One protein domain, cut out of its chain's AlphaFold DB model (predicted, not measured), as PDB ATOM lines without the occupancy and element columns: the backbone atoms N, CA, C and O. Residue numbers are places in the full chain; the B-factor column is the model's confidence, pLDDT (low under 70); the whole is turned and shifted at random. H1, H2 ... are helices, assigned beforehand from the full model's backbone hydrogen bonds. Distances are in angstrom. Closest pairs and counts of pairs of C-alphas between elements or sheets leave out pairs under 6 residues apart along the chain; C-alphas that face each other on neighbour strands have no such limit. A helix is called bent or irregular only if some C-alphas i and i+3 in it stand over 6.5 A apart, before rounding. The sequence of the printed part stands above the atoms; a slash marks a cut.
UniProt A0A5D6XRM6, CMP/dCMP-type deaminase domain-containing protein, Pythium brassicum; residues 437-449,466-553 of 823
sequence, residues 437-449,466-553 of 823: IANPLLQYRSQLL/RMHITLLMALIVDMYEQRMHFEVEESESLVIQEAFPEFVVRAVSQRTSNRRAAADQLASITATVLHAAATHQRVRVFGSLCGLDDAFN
ATOM      1  N   ILE A 437     152.177 127.695  99.046       66.69
ATOM      2  CA  ILE A 437     151.704 129.027  99.384       66.69
ATOM      3  C   ILE A 437     150.241 129.065  98.961       66.69
ATOM      4  O   ILE A 437     149.903 128.696  97.831       66.69
ATOM      5  N   ALA A 438     149.367 129.447  99.891       69.69
ATOM      6  CA  ALA A 438     147.947 129.549  99.614       69.69
ATOM      7  C   ALA A 438     147.759 130.543  98.465       69.69
ATOM      8  O   ALA A 438     147.947 131.741  98.632       69.69
ATOM      9  N   ASN A 439     147.423 130.031  97.285       82.88
ATOM     10  CA  ASN A 439     147.250 130.861  96.111       82.88
ATOM     11  C   ASN A 439     145.776 131.289  96.017       82.88
ATOM     12  O   ASN A 439     144.926 130.468  95.645       82.88
ATOM     13  N   PRO A 440     145.436 132.553  96.335       81.56
ATOM     14  CA  PRO A 440     144.054 133.022  96.297       81.56
ATOM     15  C   PRO A 440     143.460 132.983  94.882       81.56
ATOM     16  O   PRO A 440     142.240 132.888  94.736       81.56
ATOM     17  N   LEU A 441     144.295 132.989  93.835       84.25
ATOM     18  CA  LEU A 441     143.843 132.947  92.444       84.25
ATOM     19  C   LEU A 441     143.282 131.573  92.045       84.25
ATOM     20  O   LEU A 441     142.376 131.489  91.212       84.25
ATOM     21  N   LEU A 442     143.731 130.489  92.694       83.38
ATOM     22  CA  LEU A 442     143.231 129.136  92.419       83.38
ATOM     23  C   LEU A 442     141.746 128.967  92.770       83.38
ATOM     24  O   LEU A 442     141.060 128.138  92.168       83.38
ATOM     25  N   GLN A 443     141.212 129.785  93.684       80.69
ATOM     26  CA  GLN A 443     139.783 129.787  94.003       80.69
ATOM     27  C   GLN A 443     138.946 130.124  92.762       80.69
ATOM     28  O   GLN A 443     137.940 129.463  92.500       80.69
ATOM     29  N   TYR A 444     139.396 131.072  91.939       79.88
ATOM     30  CA  TYR A 444     138.708 131.450  90.705       79.88
ATOM     31  C   TYR A 444     138.873 130.398  89.600       79.88
ATOM     32  O   TYR A 444     137.928 130.149  88.853       79.88
ATOM     33  N   ARG A 445     140.012 129.691  89.553       75.12
ATOM     34  CA  ARG A 445     140.200 128.515  88.680       75.12
ATOM     35  C   ARG A 445     139.209 127.392  89.019       75.12
ATOM     36  O   ARG A 445     138.589 126.829  88.121       75.12
ATOM     37  N   SER A 446     139.003 127.094  90.303       66.69
ATOM     38  CA  SER A 446     138.061 126.047  90.740       66.69
ATOM     39  C   SER A 446     136.591 126.365  90.405       66.69
ATOM     40  O   SER A 446     135.815 125.472  90.061       66.69
ATOM     41  N   GLN A 447     136.220 127.651  90.427       66.25
ATOM     42  CA  GLN A 447     134.889 128.125  90.037       66.25
ATOM     43  C   GLN A 447     134.634 127.999  88.527       66.25
ATOM     44  O   GLN A 447     133.485 127.825  88.121       66.25
ATOM     45  N   LEU A 448     135.683 128.068  87.700       63.09
ATOM     46  CA  LEU A 448     135.602 127.884  86.246       63.09
ATOM     47  C   LEU A 448     135.473 126.404  85.843       63.09
ATOM     48  O   LEU A 448     134.834 126.109  84.839       63.09
ATOM     49  N   LEU A 449     136.042 125.485  86.632       58.81
ATOM     50  CA  LEU A 449     136.065 124.038  86.363       58.81
ATOM     51  C   LEU A 449     134.879 123.260  86.969       58.81
ATOM     52  O   LEU A 449     134.736 122.069  86.704       58.81
ATOM     53  N   ARG A 466     135.828 136.275  79.813       79.62
ATOM     54  CA  ARG A 466     137.160 136.623  79.306       79.62
ATOM     55  C   ARG A 466     137.281 138.122  79.020       79.62
ATOM     56  O   ARG A 466     136.363 138.739  78.489       79.62
ATOM     57  N   MET A 467     138.423 138.699  79.379       85.19
ATOM     58  CA  MET A 467     138.782 140.069  79.023       85.19
ATOM     59  C   MET A 467     139.517 140.107  77.688       85.19
ATOM     60  O   MET A 467     140.089 139.111  77.241       85.19
ATOM     61  N   HIS A 468     139.538 141.284  77.068       87.50
ATOM     62  CA  HIS A 468     140.329 141.498  75.865       87.50
ATOM     63  C   HIS A 468     141.829 141.340  76.164       87.50
ATOM     64  O   HIS A 468     142.333 141.874  77.153       87.50
ATOM     65  N   ILE A 469     142.558 140.647  75.288       85.12
ATOM     66  CA  ILE A 469     143.972 140.308  75.503       85.12
ATOM     67  C   ILE A 469     144.865 141.545  75.668       85.12
ATOM     68  O   ILE A 469     145.751 141.553  76.515       85.12
ATOM     69  N   THR A 470     144.594 142.625  74.929       85.62
ATOM     70  CA  THR A 470     145.330 143.896  75.049       85.62
ATOM     71  C   THR A 470     145.185 144.514  76.437       85.62
ATOM     72  O   THR A 470     146.155 145.036  76.977       85.62
ATOM     73  N   LEU A 471     143.995 144.408  77.041       87.56
ATOM     74  CA  LEU A 471     143.754 144.899  78.396       87.56
ATOM     75  C   LEU A 471     144.533 144.061  79.414       87.56
ATOM     76  O   LEU A 471     145.159 144.617  80.311       87.56
ATOM     77  N   LEU A 472     144.556 142.735  79.234       88.31
ATOM     78  CA  LEU A 472     145.363 141.841  80.065       88.31
ATOM     79  C   LEU A 472     146.860 142.163  79.950       88.31
ATOM     80  O   LEU A 472     147.546 142.210  80.963       88.31
ATOM     81  N   MET A 473     147.369 142.404  78.740       85.06
ATOM     82  CA  MET A 473     148.776 142.766  78.529       85.06
ATOM     83  C   MET A 473     149.142 144.073  79.233       85.06
ATOM     84  O   MET A 473     150.161 144.110  79.916       85.06
ATOM     85  N   ALA A 474     148.310 145.111  79.115       84.44
ATOM     86  CA  ALA A 474     148.536 146.385  79.797       84.44
ATOM     87  C   ALA A 474     148.536 146.222  81.326       84.44
ATOM     88  O   ALA A 474     149.422 146.738  82.002       84.44
ATOM     89  N   LEU A 475     147.592 145.437  81.862       86.94
ATOM     90  CA  LEU A 475     147.543 145.116  83.290       86.94
ATOM     91  C   LEU A 475     148.800 144.374  83.757       86.94
ATOM     92  O   LEU A 475     149.346 144.717  84.797       86.94
ATOM     93  N   ILE A 476     149.277 143.386  82.995       87.56
ATOM     94  CA  ILE A 476     150.486 142.624  83.341       87.56
ATOM     95  C   ILE A 476     151.711 143.541  83.426       87.56
ATOM     96  O   ILE A 476     152.486 143.421  84.373       87.56
ATOM     97  N   VAL A 477     151.880 144.453  82.463       83.69
ATOM     98  CA  VAL A 477     153.011 145.396  82.444       83.69
ATOM     99  C   VAL A 477     153.000 146.281  83.688       83.69
ATOM    100  O   VAL A 477     153.985 146.314  84.418       83.69
ATOM    101  N   ASP A 478     151.863 146.908  83.973       83.62
ATOM    102  CA  ASP A 478     151.688 147.797  85.124       83.62
ATOM    103  C   ASP A 478     151.867 147.046  86.463       83.62
ATOM    104  O   ASP A 478     152.509 147.522  87.395       83.62
ATOM    105  N   MET A 479     151.404 145.797  86.555       85.50
ATOM    106  CA  MET A 479     151.637 144.961  87.740       85.50
ATOM    107  C   MET A 479     153.115 144.618  87.952       85.50
ATOM    108  O   MET A 479     153.565 144.550  89.098       85.50
ATOM    109  N   TYR A 480     153.878 144.395  86.879       83.19
ATOM    110  CA  TYR A 480     155.319 144.179  86.989       83.19
ATOM    111  C   TYR A 480     156.061 145.455  87.381       83.19
ATOM    112  O   TYR A 480     156.939 145.381  88.236       83.19
ATOM    113  N   GLU A 481     155.688 146.614  86.834       80.12
ATOM    114  CA  GLU A 481     156.244 147.912  87.242       80.12
ATOM    115  C   GLU A 481     156.019 148.167  88.734       80.12
ATOM    116  O   GLU A 481     156.966 148.419  89.477       80.12
ATOM    117  N   GLN A 482     154.783 147.997  89.206       80.88
ATOM    118  CA  GLN A 482     154.440 148.162  90.619       80.88
ATOM    119  C   GLN A 482     155.240 147.222  91.524       80.88
ATOM    120  O   GLN A 482     155.660 147.620  92.612       80.88
ATOM    121  N   ARG A 483     155.479 145.979  91.086       80.19
ATOM    122  CA  ARG A 483     156.281 145.030  91.866       80.19
ATOM    123  C   ARG A 483     157.771 145.379  91.860       80.19
ATOM    124  O   ARG A 483     158.416 145.208  92.887       80.19
ATOM    125  N   MET A 484     158.300 145.879  90.744       73.06
ATOM    126  CA  MET A 484     159.681 146.360  90.646       73.06
ATOM    127  C   MET A 484     159.929 147.542  91.591       73.06
ATOM    128  O   MET A 484     160.892 147.509  92.350       73.06
ATOM    129  N   HIS A 485     159.045 148.547  91.597       70.62
ATOM    130  CA  HIS A 485     159.160 149.702  92.500       70.62
ATOM    131  C   HIS A 485     159.156 149.286  93.973       70.62
ATOM    132  O   HIS A 485     159.987 149.746  94.753       70.62
ATOM    133  N   PHE A 486     158.279 148.350  94.333       69.25
ATOM    134  CA  PHE A 486     158.168 147.843  95.696       69.25
ATOM    135  C   PHE A 486     159.452 147.151  96.192       69.25
ATOM    136  O   PHE A 486     159.874 147.378  97.319       69.25
ATOM    137  N   GLU A 487     160.116 146.345  95.355       65.75
ATOM    138  CA  GLU A 487     161.365 145.658  95.739       65.75
ATOM    139  C   GLU A 487     162.563 146.627  95.854       65.75
ATOM    140  O   GLU A 487     163.450 146.427  96.689       65.75
ATOM    141  N   VAL A 488     162.581 147.703  95.055       56.97
ATOM    142  CA  VAL A 488     163.622 148.746  95.120       56.97
ATOM    143  C   VAL A 488     163.473 149.612  96.379       56.97
ATOM    144  O   VAL A 488     164.479 149.988  96.977       56.97
ATOM    145  N   GLU A 489     162.243 149.899  96.813       52.47
ATOM    146  CA  GLU A 489     161.967 150.744  97.985       52.47
ATOM    147  C   GLU A 489     162.021 149.984  99.325       52.47
ATOM    148  O   GLU A 489     162.469 150.539 100.327       52.47
ATOM    149  N   GLU A 490     161.620 148.706  99.376       50.69
ATOM    150  CA  GLU A 490     161.526 147.945 100.635       50.69
ATOM    151  C   GLU A 490     162.791 147.176 101.042       50.69
ATOM    152  O   GLU A 490     162.791 146.516 102.085       50.69
ATOM    153  N   SER A 491     163.902 147.300 100.307       44.34
ATOM    154  CA  SER A 491     165.192 146.687 100.683       44.34
ATOM    155  C   SER A 491     165.701 147.109 102.082       44.34
ATOM    156  O   SER A 491     166.584 146.458 102.641       44.34
ATOM    157  N   GLU A 492     165.116 148.148 102.691       39.03
ATOM    158  CA  GLU A 492     165.406 148.614 104.056       39.03
ATOM    159  C   GLU A 492     164.417 148.119 105.135       39.03
ATOM    160  O   GLU A 492     164.659 148.322 106.329       39.03
ATOM    161  N   SER A 493     163.318 147.439 104.776       35.34
ATOM    162  CA  SER A 493     162.269 147.037 105.725       35.34
ATOM    163  C   SER A 493     162.094 145.514 105.810       35.34
ATOM    164  O   SER A 493     161.727 144.840 104.857       35.34
ATOM    165  N   LEU A 494     162.349 144.949 106.995       39.41
ATOM    166  CA  LEU A 494     162.229 143.517 107.327       39.41
ATOM    167  C   LEU A 494     160.758 143.045 107.446       39.41
ATOM    168  O   LEU A 494     160.381 142.401 108.430       39.41
ATOM    169  N   VAL A 495     159.901 143.391 106.483       36.84
ATOM    170  CA  VAL A 495     158.463 143.088 106.503       36.84
ATOM    171  C   VAL A 495     158.152 141.891 105.595       36.84
ATOM    172  O   VAL A 495     158.814 141.629 104.599       36.84
ATOM    173  N   ILE A 496     157.172 141.097 106.023       43.62
ATOM    174  CA  ILE A 496     156.717 139.838 105.422       43.62
ATOM    175  C   ILE A 496     156.537 139.993 103.899       43.62
ATOM    176  O   ILE A 496     155.665 140.734 103.456       43.62
ATOM    177  N   GLN A 497     157.333 139.258 103.114       62.25
ATOM    178  CA  GLN A 497     157.243 139.231 101.652       62.25
ATOM    179  C   GLN A 497     155.901 138.630 101.212       62.25
ATOM    180  O   GLN A 497     155.723 137.413 101.228       62.25
ATOM    181  N   GLU A 498     154.958 139.492 100.825       73.12
ATOM    182  CA  GLU A 498     153.702 139.113 100.163       73.12
ATOM    183  C   GLU A 498     154.024 138.295  98.902       73.12
ATOM    184  O   GLU A 498     154.842 138.718  98.070       73.12
ATOM    185  N   ALA A 499     153.391 137.126  98.755       80.38
ATOM    186  CA  ALA A 499     153.609 136.270  97.596       80.38
ATOM    187  C   ALA A 499     153.059 136.935  96.325       80.38
ATOM    188  O   ALA A 499     152.064 137.657  96.369       80.38
ATOM    189  N   PHE A 500     153.654 136.660  95.161       86.00
ATOM    190  CA  PHE A 500     153.220 137.294  93.908       86.00
ATOM    191  C   PHE A 500     151.708 137.144  93.612       86.00
ATOM    192  O   PHE A 500     151.079 138.140  93.254       86.00
ATOM    193  N   PRO A 501     151.059 135.980  93.830       87.19
ATOM    194  CA  PRO A 501     149.611 135.855  93.641       87.19
ATOM    195  C   PRO A 501     148.772 136.696  94.617       87.19
ATOM    196  O   PRO A 501     147.680 137.140  94.265       87.19
ATOM    197  N   GLU A 502     149.259 136.921  95.841       86.31
ATOM    198  CA  GLU A 502     148.603 137.792  96.827       86.31
ATOM    199  C   GLU A 502     148.707 139.254  96.392       86.31
ATOM    200  O   GLU A 502     147.690 139.950  96.336       86.31
ATOM    201  N   PHE A 503     149.898 139.658  95.934       88.06
ATOM    202  CA  PHE A 503     150.129 140.959  95.315       88.06
ATOM    203  C   PHE A 503     149.175 141.197  94.139       88.06
ATOM    204  O   PHE A 503     148.567 142.263  94.057       88.06
ATOM    205  N   VAL A 504     148.966 140.202  93.264       88.50
ATOM    206  CA  VAL A 504     148.009 140.311  92.150       88.50
ATOM    207  C   VAL A 504     146.596 140.606  92.649       88.50
ATOM    208  O   VAL A 504     145.931 141.518  92.151       88.50
ATOM    209  N   VAL A 505     146.131 139.860  93.653       88.94
ATOM    210  CA  VAL A 505     144.801 140.069  94.241       88.94
ATOM    211  C   VAL A 505     144.687 141.455  94.859       88.94
ATOM    212  O   VAL A 505     143.670 142.124  94.661       88.94
ATOM    213  N   ARG A 506     145.716 141.905  95.578       89.12
ATOM    214  CA  ARG A 506     145.749 143.230  96.193       89.12
ATOM    215  C   ARG A 506     145.749 144.340  95.147       89.12
ATOM    216  O   ARG A 506     144.923 145.243  95.258       89.12
ATOM    217  N   ALA A 507     146.601 144.254  94.128       87.00
ATOM    218  CA  ALA A 507     146.721 145.251  93.066       87.00
ATOM    219  C   ALA A 507     145.398 145.428  92.305       87.00
ATOM    220  O   ALA A 507     144.950 146.553  92.085       87.00
ATOM    221  N   VAL A 508     144.718 144.327  91.970       87.50
ATOM    222  CA  VAL A 508     143.396 144.382  91.323       87.50
ATOM    223  C   VAL A 508     142.339 144.926  92.287       87.50
ATOM    224  O   VAL A 508     141.549 145.789  91.911       87.50
ATOM    225  N   SER A 509     142.353 144.486  93.548       87.81
ATOM    226  CA  SER A 509     141.383 144.942  94.553       87.81
ATOM    227  C   SER A 509     141.507 146.433  94.866       87.81
ATOM    228  O   SER A 509     140.492 147.073  95.115       87.81
ATOM    229  N   GLN A 510     142.717 146.996  94.837       87.12
ATOM    230  CA  GLN A 510     142.968 148.422  95.082       87.12
ATOM    231  C   GLN A 510     142.456 149.319  93.948       87.12
ATOM    232  O   GLN A 510     142.043 150.447  94.203       87.12
ATOM    233  N   ARG A 511     142.430 148.822  92.707       84.75
ATOM    234  CA  ARG A 511     141.928 149.566  91.534       84.75
ATOM    235  C   ARG A 511     140.407 149.601  91.450       84.75
ATOM    236  O   ARG A 511     139.841 150.424  90.736       84.75
ATOM    237  N   THR A 512     139.735 148.700  92.157       82.62
ATOM    238  CA  THR A 512     138.276 148.586  92.145       82.62
ATOM    239  C   THR A 512     137.683 149.054  93.466       82.62
ATOM    240  O   THR A 512     138.023 148.543  94.527       82.62
ATOM    241  N   SER A 513     136.705 149.955  93.422       78.31
ATOM    242  CA  SER A 513     136.002 150.421  94.628       78.31
ATOM    243  C   SER A 513     135.069 149.367  95.247       78.31
ATOM    244  O   SER A 513     134.674 149.484  96.407       78.31
ATOM    245  N   ASN A 514     134.705 148.323  94.492       86.69
ATOM    246  CA  ASN A 514     133.742 147.303  94.898       86.69
ATOM    247  C   ASN A 514     134.373 145.904  94.937       86.69
ATOM    248  O   ASN A 514     134.832 145.388  93.920       86.69
ATOM    249  N   ARG A 515     134.275 145.230  96.091       82.88
ATOM    250  CA  ARG A 515     134.770 143.858  96.305       82.88
ATOM    251  C   ARG A 515     134.182 142.834  95.328       82.88
ATOM    252  O   ARG A 515     134.862 141.877  94.970       82.88
ATOM    253  N   ARG A 516     132.927 143.008  94.901       83.25
ATOM    254  CA  ARG A 516     132.297 142.116  93.914       83.25
ATOM    255  C   ARG A 516     132.884 142.326  92.519       83.25
ATOM    256  O   ARG A 516     133.198 141.348  91.856       83.25
ATOM    257  N   ALA A 517     133.107 143.582  92.134       83.75
ATOM    258  CA  ALA A 517     133.762 143.916  90.873       83.75
ATOM    259  C   ALA A 517     135.219 143.424  90.844       83.75
ATOM    260  O   ALA A 517     135.644 142.873  89.835       83.75
ATOM    261  N   ALA A 518     135.944 143.530  91.967       85.94
ATOM    262  CA  ALA A 518     137.284 142.962  92.126       85.94
ATOM    263  C   ALA A 518     137.293 141.447  91.864       85.94
ATOM    264  O   ALA A 518     138.108 140.943  91.100       85.94
ATOM    265  N   ALA A 519     136.353 140.717  92.475       85.62
ATOM    266  CA  ALA A 519     136.234 139.271  92.311       85.62
ATOM    267  C   ALA A 519     135.871 138.874  90.869       85.62
ATOM    268  O   ALA A 519     136.430 137.914  90.339       85.62
ATOM    269  N   ASP A 520     134.975 139.622  90.220       85.62
ATOM    270  CA  ASP A 520     134.603 139.389  88.822       85.62
ATOM    271  C   ASP A 520     135.778 139.687  87.868       85.62
ATOM    272  O   ASP A 520     136.030 138.907  86.945       85.62
ATOM    273  N   GLN A 521     136.562 140.743  88.125       87.06
ATOM    274  CA  GLN A 521     137.791 141.030  87.377       87.06
ATOM    275  C   GLN A 521     138.865 139.962  87.595       87.06
ATOM    276  O   GLN A 521     139.454 139.498  86.624       87.06
ATOM    277  N   LEU A 522     139.086 139.499  88.828       89.81
ATOM    278  CA  LEU A 522     140.029 138.409  89.112       89.81
ATOM    279  C   LEU A 522     139.624 137.105  88.412       89.81
ATOM    280  O   LEU A 522     140.474 136.418  87.839       89.81
ATOM    281  N   ALA A 523     138.326 136.787  88.386       86.94
ATOM    282  CA  ALA A 523     137.810 135.649  87.630       86.94
ATOM    283  C   ALA A 523     138.027 135.818  86.117       86.94
ATOM    284  O   ALA A 523     138.378 134.851  85.438       86.94
ATOM    285  N   SER A 524     137.866 137.039  85.602       87.81
ATOM    286  CA  SER A 524     138.116 137.380  84.201       87.81
ATOM    287  C   SER A 524     139.591 137.257  83.813       87.81
ATOM    288  O   SER A 524     139.907 136.621  82.803       87.81
ATOM    289  N   ILE A 525     140.501 137.778  84.646       89.44
ATOM    290  CA  ILE A 525     141.957 137.642  84.485       89.44
ATOM    291  C   ILE A 525     142.315 136.159  84.449       89.44
ATOM    292  O   ILE A 525     142.903 135.695  83.479       89.44
ATOM    293  N   THR A 526     141.887 135.396  85.457       89.06
ATOM    294  CA  THR A 526     142.202 133.963  85.569       89.06
ATOM    295  C   THR A 526     141.707 133.178  84.350       89.06
ATOM    296  O   THR A 526     142.458 132.389  83.782       89.06
ATOM    297  N   ALA A 527     140.470 133.420  83.897       86.75
ATOM    298  CA  ALA A 527     139.914 132.759  82.715       86.75
ATOM    299  C   ALA A 527     140.683 133.105  81.430       86.75
ATOM    300  O   ALA A 527     140.920 132.239  80.588       86.75
ATOM    301  N   THR A 528     141.080 134.369  81.284       88.62
ATOM    302  CA  THR A 528     141.793 134.849  80.095       88.62
ATOM    303  C   THR A 528     143.225 134.336  80.070       88.62
ATOM    304  O   THR A 528     143.687 133.908  79.017       88.62
ATOM    305  N   VAL A 529     143.901 134.296  81.222       89.75
ATOM    306  CA  VAL A 529     145.254 133.746  81.349       89.75
ATOM    307  C   VAL A 529     145.272 132.269  80.965       89.75
ATOM    308  O   VAL A 529     146.044 131.888  80.093       89.75
ATOM    309  N   LEU A 530     144.365 131.457  81.520       87.38
ATOM    310  CA  LEU A 530     144.289 130.024  81.204       87.38
ATOM    311  C   LEU A 530     143.986 129.753  79.721       87.38
ATOM    312  O   LEU A 530     144.456 128.763  79.169       87.38
ATOM    313  N   HIS A 531     143.208 130.621  79.070       87.00
ATOM    314  CA  HIS A 531     142.887 130.477  77.652       87.00
ATOM    315  C   HIS A 531     144.024 130.949  76.734       87.00
ATOM    316  O   HIS A 531     144.348 130.277  75.758       87.00
ATOM    317  N   ALA A 532     144.632 132.098  77.037       86.81
ATOM    318  CA  ALA A 532     145.620 132.745  76.176       86.81
ATOM    319  C   ALA A 532     147.068 132.295  76.439       86.81
ATOM    320  O   ALA A 532     147.935 132.571  75.610       86.81
ATOM    321  N   ALA A 533     147.347 131.582  77.538       83.81
ATOM    322  CA  ALA A 533     148.683 131.062  77.853       83.81
ATOM    323  C   ALA A 533     149.236 130.114  76.773       83.81
ATOM    324  O   ALA A 533     150.444 130.079  76.554       83.81
ATOM    325  N   ALA A 534     148.373 129.384  76.056       83.00
ATOM    326  CA  ALA A 534     148.798 128.510  74.958       83.00
ATOM    327  C   ALA A 534     149.271 129.290  73.718       83.00
ATOM    328  O   ALA A 534     150.101 128.804  72.955       83.00
ATOM    329  N   THR A 535     148.741 130.498  73.509       84.06
ATOM    330  CA  THR A 535     148.977 131.301  72.302       84.06
ATOM    331  C   THR A 535     149.949 132.455  72.517       84.06
ATOM    332  O   THR A 535     150.582 132.896  71.564       84.06
ATOM    333  N   HIS A 536     150.053 132.975  73.744       85.25
ATOM    334  CA  HIS A 536     150.778 134.208  74.037       85.25
ATOM    335  C   HIS A 536     151.808 133.992  75.151       85.25
ATOM    336  O   HIS A 536     151.469 133.809  76.321       85.25
ATOM    337  N   GLN A 537     153.085 134.080  74.788       83.88
ATOM    338  CA  GLN A 537     154.216 133.752  75.660       83.88
ATOM    339  C   GLN A 537     154.245 134.578  76.955       83.88
ATOM    340  O   GLN A 537     154.439 134.040  78.042       83.88
ATOM    341  N   ARG A 538     153.962 135.882  76.867       84.25
ATOM    342  CA  ARG A 538     153.890 136.775  78.035       84.25
ATOM    343  C   ARG A 538     152.783 136.399  79.025       84.25
ATOM    344  O   ARG A 538     152.991 136.465  80.234       84.25
ATOM    345  N   VAL A 539     151.620 135.971  78.520       88.06
ATOM    346  CA  VAL A 539     150.519 135.468  79.363       88.06
ATOM    347  C   VAL A 539     150.952 134.201  80.080       88.06
ATOM    348  O   VAL A 539     150.659 134.045  81.260       88.06
ATOM    349  N   ARG A 540     151.671 133.319  79.378       88.38
ATOM    350  CA  ARG A 540     152.204 132.080  79.942       88.38
ATOM    351  C   ARG A 540     153.184 132.354  81.076       88.38
ATOM    352  O   ARG A 540     153.033 131.792  82.152       88.38
ATOM    353  N   VAL A 541     154.137 133.266  80.875       88.06
ATOM    354  CA  VAL A 541     155.077 133.682  81.930       88.06
ATOM    355  C   VAL A 541     154.324 134.243  83.140       88.06
ATOM    356  O   VAL A 541     154.594 133.838  84.268       88.06
ATOM    357  N   PHE A 542     153.328 135.105  82.920       89.75
ATOM    358  CA  PHE A 542     152.508 135.657  84.001       89.75
ATOM    359  C   PHE A 542     151.688 134.591  84.744       89.75
ATOM    360  O   PHE A 542     151.689 134.561  85.975       89.75
ATOM    361  N   GLY A 543     151.007 133.698  84.019       88.62
ATOM    362  CA  GLY A 543     150.232 132.598  84.598       88.62
ATOM    363  C   GLY A 543     151.104 131.645  85.409       88.62
ATOM    364  O   GLY A 543     150.750 131.263  86.527       88.62
ATOM    365  N   SER A 544     152.297 131.368  84.896       89.19
ATOM    366  CA  SER A 544     153.322 130.574  85.553       89.19
ATOM    367  C   SER A 544     153.826 131.226  86.851       89.19
ATOM    368  O   SER A 544     153.829 130.572  87.895       89.19
ATOM    369  N   LEU A 545     154.153 132.526  86.849       88.56
ATOM    370  CA  LEU A 545     154.539 133.278  88.058       88.56
ATOM    371  C   LEU A 545     153.401 133.364  89.085       88.56
ATOM    372  O   LEU A 545     153.631 133.311  90.294       88.56
ATOM    373  N   CYS A 546     152.157 133.445  88.611       88.00
ATOM    374  CA  CYS A 546     150.969 133.378  89.453       88.00
ATOM    375  C   CYS A 546     150.705 131.975  90.017       88.00
ATOM    376  O   CYS A 546     149.774 131.834  90.803       88.00
ATOM    377  N   GLY A 547     151.458 130.939  89.629       86.12
ATOM    378  CA  GLY A 547     151.215 129.556  90.049       86.12
ATOM    379  C   GLY A 547     149.868 129.020  89.564       86.12
ATOM    380  O   GLY A 547     149.209 128.270  90.281       86.12
ATOM    381  N   LEU A 548     149.411 129.476  88.391       84.69
ATOM    382  CA  LEU A 548     148.193 128.969  87.767       84.69
ATOM    383  C   LEU A 548     148.457 127.670  87.013       84.69
ATOM    384  O   LEU A 548     147.565 126.836  87.006       84.69
ATOM    385  N   ASP A 549     149.639 127.484  86.427       79.50
ATOM    386  CA  ASP A 549     149.949 126.325  85.574       79.50
ATOM    387  C   ASP A 549     150.562 125.150  86.350       79.50
ATOM    388  O   ASP A 549     150.319 123.992  86.016       79.50
ATOM    389  N   ASP A 550     151.313 125.447  87.414       75.38
ATOM    390  CA  ASP A 550     152.070 124.476  88.203       75.38
ATOM    391  C   ASP A 550     151.744 124.599  89.696       75.38
ATOM    392  O   ASP A 550     151.607 125.699  90.234       75.38
ATOM    393  N   ALA A 551     151.646 123.455  90.374       72.75
ATOM    394  CA  ALA A 551     151.462 123.386  91.819       72.75
ATOM    395  C   ALA A 551     152.729 123.805  92.587       72.75
ATOM    396  O   ALA A 551     152.637 124.201  93.752       72.75
ATOM    397  N   PHE A 552     153.901 123.713  91.952       83.06
ATOM    398  CA  PHE A 552     155.169 124.163  92.514       83.06
ATOM    399  C   PHE A 552     155.451 125.623  92.122       83.06
ATOM    400  O   PHE A 552     155.898 125.901  91.012       83.06
ATOM    401  N   ASN A 553     155.197 126.562  93.042       83.31
ATOM    402  CA  ASN A 553     155.452 127.990  92.824       83.31
ATOM    403  C   ASN A 553     156.125 128.646  94.048       83.31
ATOM    404  O   ASN A 553     155.430 129.212  94.899       83.31
TER     405      ASN A 553
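AT A GLANCE: This is residues 437 to 449 and 466 to 553 of the 823 residues of the protein "CMP/dCMP-type deaminase domain-containing protein" of Pythium brassicum (UniProt A0A5D6XRM6). Look first for the long helix H2, which crosses one end of a V made by H3 and H4; residues 488 to 496 stick out as an arm. H4 is the hub: H1 packs on it, and H5 folds back from its last turn. The printed part has 101 residues with five named helices, H1 to H5 in chain order, and no named strand; the class is all helix, the packing mostly crossed. It is compact, with a radius of gyration of the C-alphas of 13.6 A and spans of 41 by 30 by 26 A.

HOW THE PARTS SIT: Start at H2, residues 469 to 492; its residues 469 to 472 alone touch H4, residues 515 to 532, closest at the C-alphas of Leu 472 and Ile 525, 7.0 A, only just about perpendicular at 70.2 degrees. H3, residues 500 to 511, touches H4 at a steep tilt of 50 degrees, opposite ways, closest at the C-alphas of Ser 509 and Ala 518, 5.2 A. H5, residues 537 to 545, touches H4 at the C-alphas of Val 529 and Val 539, 5.9 A, its closest pair. H1, residues 442 to 449, touches H4 closest at the C-alphas of Tyr 444 and Ala 523, 5.3 A; H1 and H3 are apart. Every O i to N i+4 pair is within hydrogen-bond range in H1, H3, H4 and H5; in H2, 18 of 20 are.

IN THESE COORDINATES: Find C-alpha 469 at (143.972, 140.308, 75.503); from there H2 runs 36.7 A, irregular where C-alphas 489 and 492 are 7.3 A apart. H4 runs 25.4 A, H3 16.8 A, H5 12.4 A and H1 10.7 A. H5 ends at C-alpha 545, (154.539, 133.278, 88.058).

THE WHOLE: The C-alphas farthest apart, of Leu 449 and Glu 492, are 42.2 A apart. Residues 450 to 465 are not printed, leaving 14.5 A between C-alphas 449 and 466. No printed whole link is long. Confidence is under 70 at residues 437 to 438, 446 to 449 and 486 to 497.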